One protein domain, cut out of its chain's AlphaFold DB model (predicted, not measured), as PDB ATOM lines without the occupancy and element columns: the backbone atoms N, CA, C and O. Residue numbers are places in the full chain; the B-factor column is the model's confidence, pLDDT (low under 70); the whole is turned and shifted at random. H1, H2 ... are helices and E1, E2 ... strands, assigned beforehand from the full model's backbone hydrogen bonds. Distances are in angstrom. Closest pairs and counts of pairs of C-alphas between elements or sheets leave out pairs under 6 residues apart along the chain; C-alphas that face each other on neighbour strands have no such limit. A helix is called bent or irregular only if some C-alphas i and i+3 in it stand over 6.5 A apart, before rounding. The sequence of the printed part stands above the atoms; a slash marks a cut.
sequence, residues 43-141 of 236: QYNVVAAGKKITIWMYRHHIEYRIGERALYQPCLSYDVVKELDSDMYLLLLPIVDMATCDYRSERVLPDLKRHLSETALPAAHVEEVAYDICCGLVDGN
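This is residues 43 to 141 of the 236 residues of an uncharacterized protein of Lachnospiraceae bacterium A4 (UniProt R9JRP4). A small twisted sheet, E1 to E4, stands at one end of the domain, H2 crosses one face of it in the middle, and the helical hairpin of H3 and H4 makes the other end. The sheet's other face is bare, and the short H1 packs beside H2. The printed part has 99 residues, with four named strands followed by four named helices; the sheet runs E1 E2 E3 E4, antiparallel throughout, and the class is mixed, helices and strands. The whole is compact, with a radius of gyration of the C-alphas of 13.4 A and spans of 40 by 28 by 24 A.

Begin at E1, residues 43 to 48, an edge strand; beside it find E2, residues 51 to 57, where N 46 and O 53 are 2.8 A apart, within hydrogen-bond range. E3, residues 62 to 66, follows, with N 54 and O 65 2.8 A apart, and then E4, residues 69 to 71, the other edge strand, with N 71 and O 64 2.8 A apart. These four form a meander, each strand the antiparallel neighbour of the one before, in a sheet only just strongly twisted, with C-alphas up to 4.3 A off its best plane. H1, residues 78 to 81, is not on the sheet; it touches H2, residues 86 to 95, closest at the C-alphas of Val 81 and Tyr 89, 5.6 A. H2 is on the sheet at a height of 9.5 A, over E1 and E2, and runs across the strands at 79 degrees to E1 on the local plane. H3, residues 108 to 117, touches H2 in a helical hairpin, at a steep tilt of 39 degrees, opposite ways; the closest C-alphas, those of Ser 86 and His 115, are 4.9 A apart. H4, residues 123 to 139, touches H3 in another, closest at the C-alphas of Lys 113 and Ala 130, 5.8 A, opposite ways at 37 degrees, only just a steep tilt. Every O i to N i+4 pair is within hydrogen-bond range in H3, with 4 of 6 in H2 and 11 of 13 in H4; H1 is too short for such a pair.

Find C-alpha 43 at (197.447, 141.862, 144.550); from there E1 runs 15.9 A to residue 48. E2 covers 18.8 A, E3 13.8 A, H2 15.3 A and H3 14.1 A. H2 and H4 are irregular: C-alphas 91 and 94, and likewise 124 and 127, are 7.1 A apart. H4 runs 25.0 A to C-alpha 139 at (205.691, 115.348, 146.952).

The C-alphas farthest apart, those of Glu 68 and Ala 124, are 40.8 A apart. The printed part has no cut, and the link from H2 to H3, residues 96 to 107, is long. Mean pLDDT of the printed part is 77.4; look for values under 70 at residues 60, 69 to 73, 99 to 106, 121 and 135 to 141.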
ATOM      1  N   GLN A  43     196.111 141.748 143.981       86.25
ATOM      2  CA  GLN A  43     197.447 141.862 144.550       86.25
ATOM      3  C   GLN A  43     197.369 141.893 146.073       86.25
ATOM      4  O   GLN A  43     196.707 142.754 146.655       86.25
ATOM      5  N   TYR A  44     198.161 141.032 146.703       85.00
ATOM      6  CA  TYR A  44     198.359 141.000 148.146       85.00
ATOM      7  C   TYR A  44     199.807 141.361 148.460       85.00
ATOM      8  O   TYR A  44     200.731 141.055 147.705       85.00
ATOM      9  N   ASN A  45     200.014 142.061 149.571       90.00
ATOM     10  CA  ASN A  45     201.347 142.384 150.058       90.00
ATOM     11  C   ASN A  45     201.451 141.899 151.496       90.00
ATOM     12  O   ASN A  45     200.711 142.370 152.357       90.00
ATOM     13  N   VAL A  46     202.385 140.989 151.739       88.50
ATOM     14  CA  VAL A  46     202.606 140.363 153.041       88.50
ATOM     15  C   VAL A  46     204.041 140.627 153.468       88.50
ATOM     16  O   VAL A  46     204.958 140.637 152.645       88.50
ATOM     17  N   VAL A  47     204.254 140.879 154.756       89.44
ATOM     18  CA  VAL A  47     205.600 140.990 155.325       89.44
ATOM     19  C   VAL A  47     205.843 139.765 156.190       89.44
ATOM     20  O   VAL A  47     205.187 139.601 157.212       89.44
ATOM     21  N   ALA A  48     206.793 138.924 155.789       85.06
ATOM     22  CA  ALA A  48     207.147 137.696 156.496       85.06
ATOM     23  C   ALA A  48     208.673 137.579 156.592       85.06
ATOM     24  O   ALA A  48     209.381 137.831 155.616       85.06
ATOM     25  N   ALA A  49     209.197 137.257 157.780       83.62
ATOM     26  CA  ALA A  49     210.643 137.209 158.059       83.62
ATOM     27  C   ALA A  49     211.424 138.462 157.595       83.62
ATOM     28  O   ALA A  49     212.534 138.369 157.073       83.62
ATOM     29  N   GLY A  50     210.821 139.649 157.724       84.50
ATOM     30  CA  GLY A  50     211.415 140.913 157.267       84.50
ATOM     31  C   GLY A  50     211.484 141.082 155.741       84.50
ATOM     32  O   GLY A  50     211.982 142.101 155.266       84.50
ATOM     33  N   LYS A  51     210.967 140.125 154.961       84.75
ATOM     34  CA  LYS A  51     210.859 140.200 153.502       84.75
ATOM     35  C   LYS A  51     209.472 140.717 153.124       84.75
ATOM     36  O   LYS A  51     208.463 140.241 153.637       84.75
ATOM     37  N   LYS A  52     209.420 141.681 152.201       90.69
ATOM     38  CA  LYS A  52     208.167 142.112 151.572       90.69
ATOM     39  C   LYS A  52     207.855 141.172 150.413       90.69
ATOM     40  O   LYS A  52     208.576 141.181 149.413       90.69
ATOM     41  N   ILE A  53     206.794 140.397 150.574       88.06
ATOM     42  CA  ILE A  53     206.293 139.443 149.596       88.06
ATOM     43  C   ILE A  53     205.088 140.069 148.905       88.06
ATOM     44  O   ILE A  53     204.146 140.514 149.560       88.06
ATOM     45  N   THR A  54     205.121 140.118 147.583       90.12
ATOM     46  CA  THR A  54     203.977 140.516 146.768       90.12
ATOM     47  C   THR A  54     203.424 139.274 146.092       90.12
ATOM     48  O   THR A  54     204.167 138.563 145.419       90.12
ATOM     49  N   ILE A  55     202.135 139.018 146.295       86.12
ATOM     50  CA  ILE A  55     201.408 137.889 145.718       86.12
ATOM     51  C   ILE A  55     200.465 138.447 144.671       86.12
ATOM     52  O   ILE A  55     199.707 139.388 144.921       86.12
ATOM     53  N   TRP A  56     200.542 137.868 143.493       85.69
ATOM     54  CA  TRP A  56     199.814 138.261 142.312       85.69
ATOM     55  C   TRP A  56     198.908 137.098 141.932       85.69
ATOM     56  O   TRP A  56     199.382 136.070 141.462       85.69
ATOM     57  N   MET A  57     197.613 137.251 142.205       80.44
ATOM     58  CA  MET A  57     196.605 136.251 141.874       80.44
ATOM     59  C   MET A  57     196.036 136.577 140.505       80.44
ATOM     60  O   MET A  57     195.352 137.590 140.319       80.44
ATOM     61  N   TYR A  58     196.374 135.715 139.562       75.38
ATOM     62  CA  TYR A  58     195.874 135.717 138.206       75.38
ATOM     63  C   TYR A  58     194.734 134.701 138.080       75.38
ATOM     64  O   TYR A  58     194.445 133.959 139.023       75.38
ATOM     65  N   ARG A  59     194.047 134.677 136.937       71.44
ATOM     66  CA  ARG A  59     192.874 133.816 136.761       71.44
ATOM     67  C   ARG A  59     193.245 132.336 136.825       71.44
ATOM     68  O   ARG A  59     192.496 131.557 137.410       71.44
ATOM     69  N   HIS A  60     194.383 131.968 136.245       64.88
ATOM     70  CA  HIS A  60     194.811 130.579 136.096       64.88
ATOM     71  C   HIS A  60     196.064 130.244 136.909       64.88
ATOM     72  O   HIS A  60     196.446 129.074 136.984       64.88
ATOM     73  N   HIS A  61     196.731 131.234 137.514       71.75
ATOM     74  CA  HIS A  61     197.970 131.024 138.264       71.75
ATOM     75  C   HIS A  61     198.210 132.044 139.386       71.75
ATOM     76  O   HIS A  61     197.512 133.048 139.512       71.75
ATOM     77  N   ILE A  62     199.213 131.778 140.226       73.94
ATOM     78  CA  ILE A  62     199.654 132.684 141.291       73.94
ATOM     79  C   ILE A  62     201.151 132.934 141.112       73.94
ATOM     80  O   ILE A  62     201.925 131.985 141.000       73.94
ATOM     81  N   GLU A  63     201.562 134.200 141.109       81.19
ATOM     82  CA  GLU A  63     202.974 134.586 141.136       81.19
ATOM     83  C   GLU A  63     203.354 135.170 142.495       81.19
ATOM     84  O   GLU A  63     202.642 135.996 143.074       81.19
ATOM     85  N   TYR A  64     204.540 134.800 142.968       79.75
ATOM     86  CA  TYR A  64     205.133 135.331 144.188       79.75
ATOM     87  C   TYR A  64     206.338 136.199 143.844       79.75
ATOM     88  O   TYR A  64     207.101 135.905 142.923       79.75
ATOM     89  N   ARG A  65     206.538 137.287 144.588       83.38
ATOM     90  CA  ARG A  65     207.673 138.199 144.405       83.38
ATOM     91  C   ARG A  65     208.255 138.615 145.741       83.38
ATOM     92  O   ARG A  65     207.505 138.871 146.676       83.38
ATOM     93  N   ILE A  66     209.574 138.766 145.812       81.00
ATOM     94  CA  ILE A  66     210.273 139.359 146.958       81.00
ATOM     95  C   ILE A  66     210.967 140.633 146.481       81.00
ATOM     96  O   ILE A  66     211.919 140.593 145.696       81.00
ATOM     97  N   GLY A  67     210.465 141.781 146.934       80.69
ATOM     98  CA  GLY A  67     210.840 143.073 146.357       80.69
ATOM     99  C   GLY A  67     210.478 143.139 144.868       80.69
ATOM    100  O   GLY A  67     209.333 142.914 144.489       80.69
ATOM    101  N   GLU A  68     211.457 143.439 144.014       72.00
ATOM    102  CA  GLU A  68     211.258 143.523 142.559       72.00
ATOM    103  C   GLU A  68     211.452 142.186 141.832       72.00
ATOM    104  O   GLU A  68     211.218 142.116 140.628       72.00
ATOM    105  N   ARG A  69     211.864 141.115 142.522       64.00
ATOM    106  CA  ARG A  69     212.207 139.832 141.893       64.00
ATOM    107  C   ARG A  69     211.065 138.833 142.009       64.00
ATOM    108  O   ARG A  69     210.509 138.673 143.092       64.00
ATOM    109  N   ALA A  70     210.748 138.161 140.906       67.62
ATOM    110  CA  ALA A  70     209.872 136.995 140.923       67.62
ATOM    111  C   ALA A  70     210.538 135.847 141.698       67.62
ATOM    112  O   ALA A  70     211.762 135.692 141.659       67.62
ATOM    113  N   LEU A  71     209.725 135.098 142.435       65.50
ATOM    114  CA  LEU A  71     210.134 133.942 143.211       65.50
ATOM    115  C   LEU A  71     209.807 132.678 142.415       65.50
ATOM    116  O   LEU A  71     208.652 132.450 142.073       65.50
ATOM    117  N   TYR A  72     210.832 131.873 142.150       61.66
ATOM    118  CA  TYR A  72     210.725 130.650 141.349       61.66
ATOM    119  C   TYR A  72     210.965 129.372 142.158       61.66
ATOM    120  O   TYR A  72     210.843 128.284 141.615       61.66
ATOM    121  N   GLN A  73     211.316 129.505 143.439       64.25
ATOM    122  CA  GLN A  73     211.544 128.392 144.356       64.25
ATOM    123  C   GLN A  73     210.977 128.731 145.739       64.25
ATOM    124  O   GLN A  73     211.049 129.901 146.147       64.25
ATOM    125  N   PRO A  74     210.448 127.742 146.480       73.31
ATOM    126  CA  PRO A  74     210.103 127.922 147.883       73.31
ATOM    127  C   PRO A  74     211.311 128.425 148.684       73.31
ATOM    128  O   PRO A  74     212.452 128.054 148.425       73.31
ATOM    129  N   CYS A  75     211.089 129.349 149.620       74.56
ATOM    130  CA  CYS A  75     212.196 130.010 150.326       74.56
ATOM    131  C   CYS A  75     211.865 130.502 151.740       74.56
ATOM    132  O   CYS A  75     212.695 131.169 152.378       74.56
ATOM    133  N   LEU A  76     210.640 130.268 152.215       80.75
ATOM    134  CA  LEU A  76     210.239 130.605 153.575       80.75
ATOM    135  C   LEU A  76     210.400 129.396 154.484       80.75
ATOM    136  O   LEU A  76     209.996 128.298 154.140       80.75
ATOM    137  N   SER A  77     210.934 129.605 155.682       84.06
ATOM    138  CA  SER A  77     210.878 128.569 156.711       84.06
ATOM    139  C   SER A  77     209.440 128.404 157.204       84.06
ATOM    140  O   SER A  77     208.737 129.398 157.400       84.06
ATOM    141  N   TYR A  78     209.028 127.164 157.477       85.25
ATOM    142  CA  TYR A  78     207.708 126.869 158.042       85.25
ATOM    143  C   TYR A  78     207.435 127.633 159.352       85.25
ATOM    144  O   TYR A  78     206.331 128.123 159.584       85.25
ATOM    145  N   ASP A  79     208.467 127.829 160.182       86.12
ATOM    146  CA  ASP A  79     208.354 128.560 161.449       86.12
ATOM    147  C   ASP A  79     207.931 130.026 161.277       86.12
ATOM    148  O   ASP A  79     207.413 130.629 162.215       86.12
ATOM    149  N   VAL A  80     208.136 130.601 160.088       87.19
ATOM    150  CA  VAL A  80     207.724 131.972 159.765       87.19
ATOM    151  C   VAL A  80     206.226 132.053 159.496       87.19
ATOM    152  O   VAL A  80     205.625 133.091 159.768       87.19
ATOM    153  N   VAL A  81     205.630 130.993 158.943       86.88
ATOM    154  CA  VAL A  81     204.238 131.025 158.476       86.88
ATOM    155  C   VAL A  81     203.250 130.427 159.471       86.88
ATOM    156  O   VAL A  81     202.111 130.873 159.503       86.88
ATOM    157  N   LYS A  82     203.665 129.474 160.316       86.56
ATOM    158  CA  LYS A  82     202.759 128.708 161.199       86.56
ATOM    159  C   LYS A  82     201.959 129.545 162.212       86.56
ATOM    160  O   LYS A  82     200.912 129.111 162.675       86.56
ATOM    161  N   GLU A  83     202.472 130.721 162.572       84.38
ATOM    162  CA  GLU A  83     201.855 131.635 163.549       84.38
ATOM    163  C   GLU A  83     201.041 132.755 162.880       84.38
ATOM    164  O   GLU A  83     200.540 133.653 163.561       84.38
ATOM    165  N   LEU A  84     200.955 132.764 161.547       86.44
ATOM    166  CA  LEU A  84     200.158 133.746 160.817       86.44
ATOM    167  C   LEU A  84     198.664 133.433 160.948       86.44
ATOM    168  O   LEU A  84     198.275 132.329 161.320       86.44
ATOM    169  N   ASP A  85     197.808 134.407 160.644       87.38
ATOM    170  CA  ASP A  85     196.376 134.143 160.505       87.38
ATOM    171  C   ASP A  85     196.097 133.178 159.340       87.38
ATOM    172  O   ASP A  85     196.933 132.990 158.456       87.38
ATOM    173  N   SER A  86     194.916 132.559 159.341       81.31
ATOM    174  CA  SER A  86     194.567 131.497 158.390       81.31
ATOM    175  C   SER A  86     194.651 131.910 156.923       81.31
ATOM    176  O   SER A  86     195.121 131.114 156.107       81.31
ATOM    177  N   ASP A  87     194.301 133.151 156.580       81.75
ATOM    178  CA  ASP A  87     194.406 133.632 155.201       81.75
ATOM    179  C   ASP A  87     195.878 133.764 154.793       81.75
ATOM    180  O   ASP A  87     196.288 133.286 153.733       81.75
ATOM    181  N   MET A  88     196.703 134.377 155.646       82.38
ATOM    182  CA  MET A  88     198.131 134.560 155.374       82.38
ATOM    183  C   MET A  88     198.917 133.246 155.409       82.38
ATOM    184  O   MET A  88     199.841 133.072 154.611       82.38
ATOM    185  N   TYR A  89     198.546 132.316 156.293       83.62
ATOM    186  CA  TYR A  89     199.097 130.965 156.347       83.62
ATOM    187  C   TYR A  89     198.873 130.258 155.010       83.62
ATOM    188  O   TYR A  89     199.841 129.869 154.359       83.62
ATOM    189  N   LEU A  90     197.619 130.169 154.551       82.75
ATOM    190  CA  LEU A  90     197.268 129.481 153.305       82.75
ATOM    191  C   LEU A  90     197.875 130.163 152.072       82.75
ATOM    192  O   LEU A  90     198.317 129.478 151.153       82.75
ATOM    193  N   LEU A  91     197.952 131.497 152.057       83.25
ATOM    194  CA  LEU A  91     198.550 132.245 150.947       83.25
ATOM    195  C   LEU A  91     200.060 132.025 150.809       83.25
ATOM    196  O   LEU A  91     200.569 132.015 149.686       83.25
ATOM    197  N   LEU A  92     200.786 131.896 151.922       84.69
ATOM    198  CA  LEU A  92     202.246 131.757 151.917       84.69
ATOM    199  C   LEU A  92     202.728 130.307 151.966       84.69
ATOM    200  O   LEU A  92     203.894 130.061 151.657       84.69
ATOM    201  N   LEU A  93     201.856 129.360 152.315       82.19
ATOM    202  CA  LEU A  93     202.181 127.937 152.389       82.19
ATOM    203  C   LEU A  93     202.858 127.390 151.111       82.19
ATOM    204  O   LEU A  93     203.859 126.692 151.261       82.19
ATOM    205  N   PRO A  94     202.448 127.757 149.873       80.69
ATOM    206  CA  PRO A  94     203.086 127.256 148.647       80.69
ATOM    207  C   PRO A  94     204.547 127.671 148.438       80.69
ATOM    208  O   PRO A  94     205.222 127.120 147.576       80.69
ATOM    209  N   ILE A  95     205.046 128.665 149.179       78.62
ATOM    210  CA  ILE A  95     206.438 129.131 149.074       78.62
ATOM    211  C   ILE A  95     207.262 128.803 150.322       78.62
ATOM    212  O   ILE A  95     208.355 129.356 150.514       78.62
ATOM    213  N   VAL A  96     206.735 127.923 151.176       80.00
ATOM    214  CA  VAL A  96     207.470 127.336 152.290       80.00
ATOM    215  C   VAL A  96     208.433 126.291 151.752       80.00
ATOM    216  O   VAL A  96     208.043 125.379 151.035       80.00
ATOM    217  N   ASP A  97     209.698 126.429 152.122       78.00
ATOM    218  CA  ASP A  97     210.724 125.426 151.889       78.00
ATOM    219  C   ASP A  97     210.480 124.229 152.817       78.00
ATOM    220  O   ASP A  97     210.908 124.195 153.979       78.00
ATOM    221  N   MET A  98     209.741 123.260 152.285       73.25
ATOM    222  CA  MET A  98     209.354 122.042 152.982       73.25
ATOM    223  C   MET A  98     210.541 121.092 153.197       73.25
ATOM    224  O   MET A  98     210.464 120.261 154.099       73.25
ATOM    225  N   ALA A  99     211.678 121.272 152.507       66.75
ATOM    226  CA  ALA A  99     212.904 120.511 152.772       66.75
ATOM    227  C   ALA A  99     213.516 120.853 154.143       66.75
ATOM    228  O   ALA A  99     214.224 120.042 154.745       66.75
ATOM    229  N   THR A 100     213.220 122.045 154.673       61.25
ATOM    230  CA  THR A 100     213.660 122.475 156.014       61.25
ATOM    231  C   THR A 100     212.726 122.029 157.139       61.25
ATOM    232  O   THR A 100     213.022 122.259 158.315       61.25
ATOM    233  N   CYS A 101     211.610 121.380 156.803       66.00
ATOM    234  CA  CYS A 101     210.630 120.877 157.751       66.00
ATOM    235  C   CYS A 101     210.564 119.349 157.653       66.00
ATOM    236  O   CYS A 101     210.466 118.789 156.567       66.00
ATOM    237  N   ASP A 102     210.571 118.645 158.785       61.41
ATOM    238  CA  ASP A 102     210.157 117.243 158.767       61.41
ATOM    239  C   ASP A 102     208.649 117.224 158.488       61.41
ATOM    240  O   ASP A 102     207.834 117.431 159.381       61.41
ATOM    241  N   TYR A 103     208.255 117.069 157.230       55.88
ATOM    242  CA  TYR A 103     206.852 117.094 156.825       55.88
ATOM    243  C   TYR A 103     206.066 115.878 157.335       55.88
ATOM    244  O   TYR A 103     204.842 115.932 157.445       55.88
ATOM    245  N   ARG A 104     206.768 114.778 157.660       51.97
ATOM    246  CA  ARG A 104     206.198 113.625 158.375       51.97
ATOM    247  C   ARG A 104     206.052 113.915 159.860       51.97
ATOM    248  O   ARG A 104     205.460 113.106 160.575       51.97
ATOM    249  N   SER A 105     206.584 115.040 160.335       53.44
ATOM    250  CA  SER A 105     206.369 115.453 161.706       53.44
ATOM    251  C   SER A 105     204.901 115.764 161.939       53.44
ATOM    252  O   SER A 105     204.169 116.275 161.091       53.44
ATOM    253  N   GLU A 106     204.505 115.503 163.170       58.78
ATOM    254  CA  GLU A 106     203.207 115.762 163.778       58.78
ATOM    255  C   GLU A 106     202.822 117.264 163.813       58.78
ATOM    256  O   GLU A 106     202.033 117.662 164.664       58.78
ATOM    257  N   ARG A 107     203.393 118.134 162.959       70.06
ATOM    258  CA  ARG A 107     203.271 119.603 163.041       70.06
ATOM    259  C   ARG A 107     202.476 120.230 161.896       70.06
ATOM    260  O   ARG A 107     201.502 120.922 162.170       70.06
ATOM    261  N   VAL A 108     202.828 119.962 160.634       79.50
ATOM    262  CA  VAL A 108     202.210 120.654 159.480       79.50
ATOM    263  C   VAL A 108     200.741 120.276 159.314       79.50
ATOM    264  O   VAL A 108     199.883 121.147 159.213       79.50
ATOM    265  N   LEU A 109     200.427 118.977 159.327       83.81
ATOM    266  CA  LEU A 109     199.059 118.505 159.116       83.81
ATOM    267  C   LEU A 109     198.085 118.995 160.214       83.81
ATOM    268  O   LEU A 109     196.996 119.454 159.861       83.81
ATOM    269  N   PRO A 110     198.419 118.956 161.523       87.56
ATOM    270  CA  PRO A 110     197.564 119.551 162.553       87.56
ATOM    271  C   PRO A 110     197.353 121.061 162.405       87.56
ATOM    272  O   PRO A 110     196.220 121.523 162.560       87.56
ATOM    273  N   ASP A 111     198.399 121.821 162.073       88.50
ATOM    274  CA  ASP A 111     198.284 123.266 161.842       88.50
ATOM    275  C   ASP A 111     197.399 123.568 160.629       88.50
ATOM    276  O   ASP A 111     196.499 124.402 160.711       88.50
ATOM    277  N   LEU A 112     197.582 122.833 159.532       85.69
ATOM    278  CA  LEU A 112     196.779 122.970 158.321       85.69
ATOM    279  C   LEU A 112     195.301 122.669 158.590       85.69
ATOM    280  O   LEU A 112     194.436 123.436 158.173       85.69
ATOM    281  N   LYS A 113     194.990 121.613 159.355       88.06
ATOM    282  CA  LYS A 113     193.610 121.318 159.786       88.06
ATOM    283  C   LYS A 113     193.023 122.439 160.635       88.06
ATOM    284  O   LYS A 113     191.859 122.797 160.441       88.06
ATOM    285  N   ARG A 114     193.803 122.991 161.572       90.62
ATOM    286  CA  ARG A 114     193.378 124.125 162.405       90.62
ATOM    287  C   ARG A 114     193.043 125.330 161.527       90.62
ATOM    288  O   ARG A 114     191.927 125.828 161.616       90.62
ATOM    289  N   HIS A 115     193.955 125.728 160.643       85.25
ATOM    290  CA  HIS A 115     193.759 126.865 159.747       85.25
ATOM    291  C   HIS A 115     192.579 126.666 158.790       85.25
ATOM    292  O   HIS A 115     191.732 127.545 158.668       85.25
ATOM    293  N   LEU A 116     192.447 125.489 158.175       81.69
ATOM    294  CA  LEU A 116     191.314 125.172 157.299       81.69
ATOM    295  C   LEU A 116     189.971 125.194 158.043       81.69
ATOM    296  O   LEU A 116     188.971 125.616 157.464       81.69
ATOM    297  N   SER A 117     189.944 124.809 159.321       83.75
ATOM    298  CA  SER A 117     188.732 124.860 160.155       83.75
ATOM    299  C   SER A 117     188.273 126.287 160.476       83.75
ATOM    300  O   SER A 117     187.117 126.482 160.848       83.75
ATOM    301  N   GLU A 118     189.158 127.278 160.351       82.00
ATOM    302  CA  GLU A 118     188.842 128.702 160.527       82.00
ATOM    303  C   GLU A 118     188.331 129.351 159.224       82.00
ATOM    304  O   GLU A 118     187.863 130.489 159.243       82.00
ATOM    305  N   THR A 119     188.385 128.631 158.097       77.69
ATOM    306  CA  THR A 119     187.854 129.085 156.804       77.69
ATOM    307  C   THR A 119     186.366 128.746 156.640       77.69
ATOM    308  O   THR A 119     185.728 128.152 157.506       77.69
ATOM    309  N   ALA A 120     185.796 129.085 155.481       74.44
ATOM    310  CA  ALA A 120     184.448 128.662 155.102       74.44
ATOM    311  C   ALA A 120     184.356 127.187 154.642       74.44
ATOM    312  O   ALA A 120     183.281 126.755 154.214       74.44
ATOM    313  N   LEU A 121     185.451 126.413 154.692       69.69
ATOM    314  CA  LEU A 121     185.464 125.006 154.293       69.69
ATOM    315  C   LEU A 121     184.560 124.166 155.220       69.69
ATOM    316  O   LEU A 121     184.699 124.240 156.443       69.69
ATOM    317  N   PRO A 122     183.646 123.326 154.691       78.19
ATOM    318  CA  PRO A 122     182.826 122.470 155.539       78.19
ATOM    319  C   PRO A 122     183.684 121.480 156.335       78.19
ATOM    320  O   PRO A 122     184.539 120.800 155.771       78.19
ATOM    321  N   ALA A 123     183.394 121.334 157.631       83.75
ATOM    322  CA  ALA A 123     184.188 120.517 158.557       83.75
ATOM    323  C   ALA A 123     184.408 119.061 158.094       83.75
ATOM    324  O   ALA A 123     185.446 118.476 158.387       83.75
ATOM    325  N   ALA A 124     183.459 118.487 157.346       87.38
ATOM    326  CA  ALA A 124     183.572 117.136 156.795       87.38
ATOM    327  C   ALA A 124     184.709 116.977 155.765       87.38
ATOM    328  O   ALA A 124     185.188 115.863 155.581       87.38
ATOM    329  N   HIS A 125     185.145 118.068 155.127       80.00
ATOM    330  CA  HIS A 125     186.190 118.073 154.096       80.00
ATOM    331  C   HIS A 125     187.558 118.525 154.614       80.00
ATOM    332  O   HIS A 125     188.544 118.403 153.899       80.00
ATOM    333  N   VAL A 126     187.649 119.038 155.847       79.44
ATOM    334  CA  VAL A 126     188.910 119.568 156.395       79.44
ATOM    335  C   VAL A 126     190.008 118.503 156.416       79.44
ATOM    336  O   VAL A 126     191.142 118.799 156.062       79.44
ATOM    337  N   GLU A 127     189.680 117.271 156.811       86.31
ATOM    338  CA  GLU A 127     190.645 116.166 156.879       86.31
ATOM    339  C   GLU A 127     191.217 115.816 155.500       86.31
ATOM    340  O   GLU A 127     192.431 115.737 155.338       86.31
ATOM    341  N   GLU A 128     190.329 115.640 154.521       83.06
ATOM    342  CA  GLU A 128     190.653 115.274 153.139       83.06
ATOM    343  C   GLU A 128     191.483 116.371 152.465       83.06
ATOM    344  O   GLU A 128     192.591 116.116 152.007       83.06
ATOM    345  N   VAL A 129     191.014 117.620 152.518       77.88
ATOM    346  CA  VAL A 129     191.709 118.762 151.905       77.88
ATOM    347  C   VAL A 129     193.070 119.006 152.557       77.88
ATOM    348  O   VAL A 129     194.038 119.314 151.865       77.88
ATOM    349  N   ALA A 130     193.178 118.860 153.882       80.62
ATOM    350  CA  ALA A 130     194.462 118.991 154.562       80.62
ATOM    351  C   ALA A 130     195.446 117.899 154.125       80.62
ATOM    352  O   ALA A 130     196.632 118.176 153.964       80.62
ATOM    353  N   TYR A 131     194.966 116.667 153.936       78.81
ATOM    354  CA  TYR A 131     195.788 115.569 153.444       78.81
ATOM    355  C   TYR A 131     196.274 115.835 152.016       78.81
ATOM    356  O   TYR A 131     197.478 115.773 151.780       78.81
ATOM    357  N   ASP A 132     195.378 116.230 151.111       74.75
ATOM    358  CA  ASP A 132     195.708 116.506 149.709       74.75
ATOM    359  C   ASP A 132     196.718 117.649 149.566       74.75
ATOM    360  O   ASP A 132     197.705 117.526 148.840       74.75
ATOM    361  N   ILE A 133     196.513 118.749 150.296       76.19
ATOM    362  CA  ILE A 133     197.455 119.874 150.315       76.19
ATOM    363  C   ILE A 133     198.799 119.427 150.895       76.19
ATOM    364  O   ILE A 133     199.841 119.762 150.340       76.19
ATOM    365  N   CYS A 134     198.799 118.668 151.994       73.56
ATOM    366  CA  CYS A 134     200.034 118.185 152.605       73.56
ATOM    367  C   CYS A 134     200.811 117.286 151.635       73.56
ATOM    368  O   CYS A 134     201.990 117.531 151.413       73.56
ATOM    369  N   CYS A 135     200.154 116.314 150.995       69.00
ATOM    370  CA  CYS A 135     200.761 115.479 149.959       69.00
ATOM    371  C   CYS A 135     201.300 116.324 148.798       69.00
ATOM    372  O   CYS A 135     202.462 116.176 148.439       69.00
ATOM    373  N   GLY A 136     200.519 117.275 148.277       65.81
ATOM    374  CA  GLY A 136     200.953 118.144 147.179       65.81
ATOM    375  C   GLY A 136     202.163 119.026 147.512       65.81
ATOM    376  O   GLY A 136     203.024 119.224 146.662       65.81
ATOM    377  N   LEU A 137     202.268 119.524 148.747       65.75
ATOM    378  CA  LEU A 137     203.415 120.322 149.208       65.75
ATOM    379  C   LEU A 137     204.670 119.480 149.478       65.75
ATOM    380  O   LEU A 137     205.778 120.006 149.482       65.75
ATOM    381  N   VAL A 138     204.488 118.197 149.781       57.22
ATOM    382  CA  VAL A 138     205.538 117.271 150.222       57.22
ATOM    383  C   VAL A 138     206.133 116.484 149.074       57.22
ATOM    384  O   VAL A 138     207.344 116.266 149.046       57.22
ATOM    385  N   ASP A 139     205.279 116.031 148.167       54.38
ATOM    386  CA  ASP A 139     205.691 115.348 146.952       54.38
ATOM    387  C   ASP A 139     206.192 116.374 145.921       54.38
ATOM    388  O   ASP A 139     207.018 116.034 145.085       54.38
ATOM    389  N   GLY A 140     205.774 117.642 146.051       49.62
ATOM    390  CA  GLY A 140     206.275 118.798 145.301       49.62
ATOM    391  C   GLY A 140     207.559 119.426 145.873       49.62
ATOM    392  O   GLY A 140     207.719 120.646 145.853       49.62
ATOM    393  N   ASN A 141     208.436 118.620 146.479       41.25
ATOM    394  CA  ASN A 141     209.597 119.083 147.248       41.25
ATOM    395  C   ASN A 141     210.803 119.544 146.417       41.25
ATOM    396  O   ASN A 141     211.908 119.580 146.962       41.25
TER     397      ASN A 141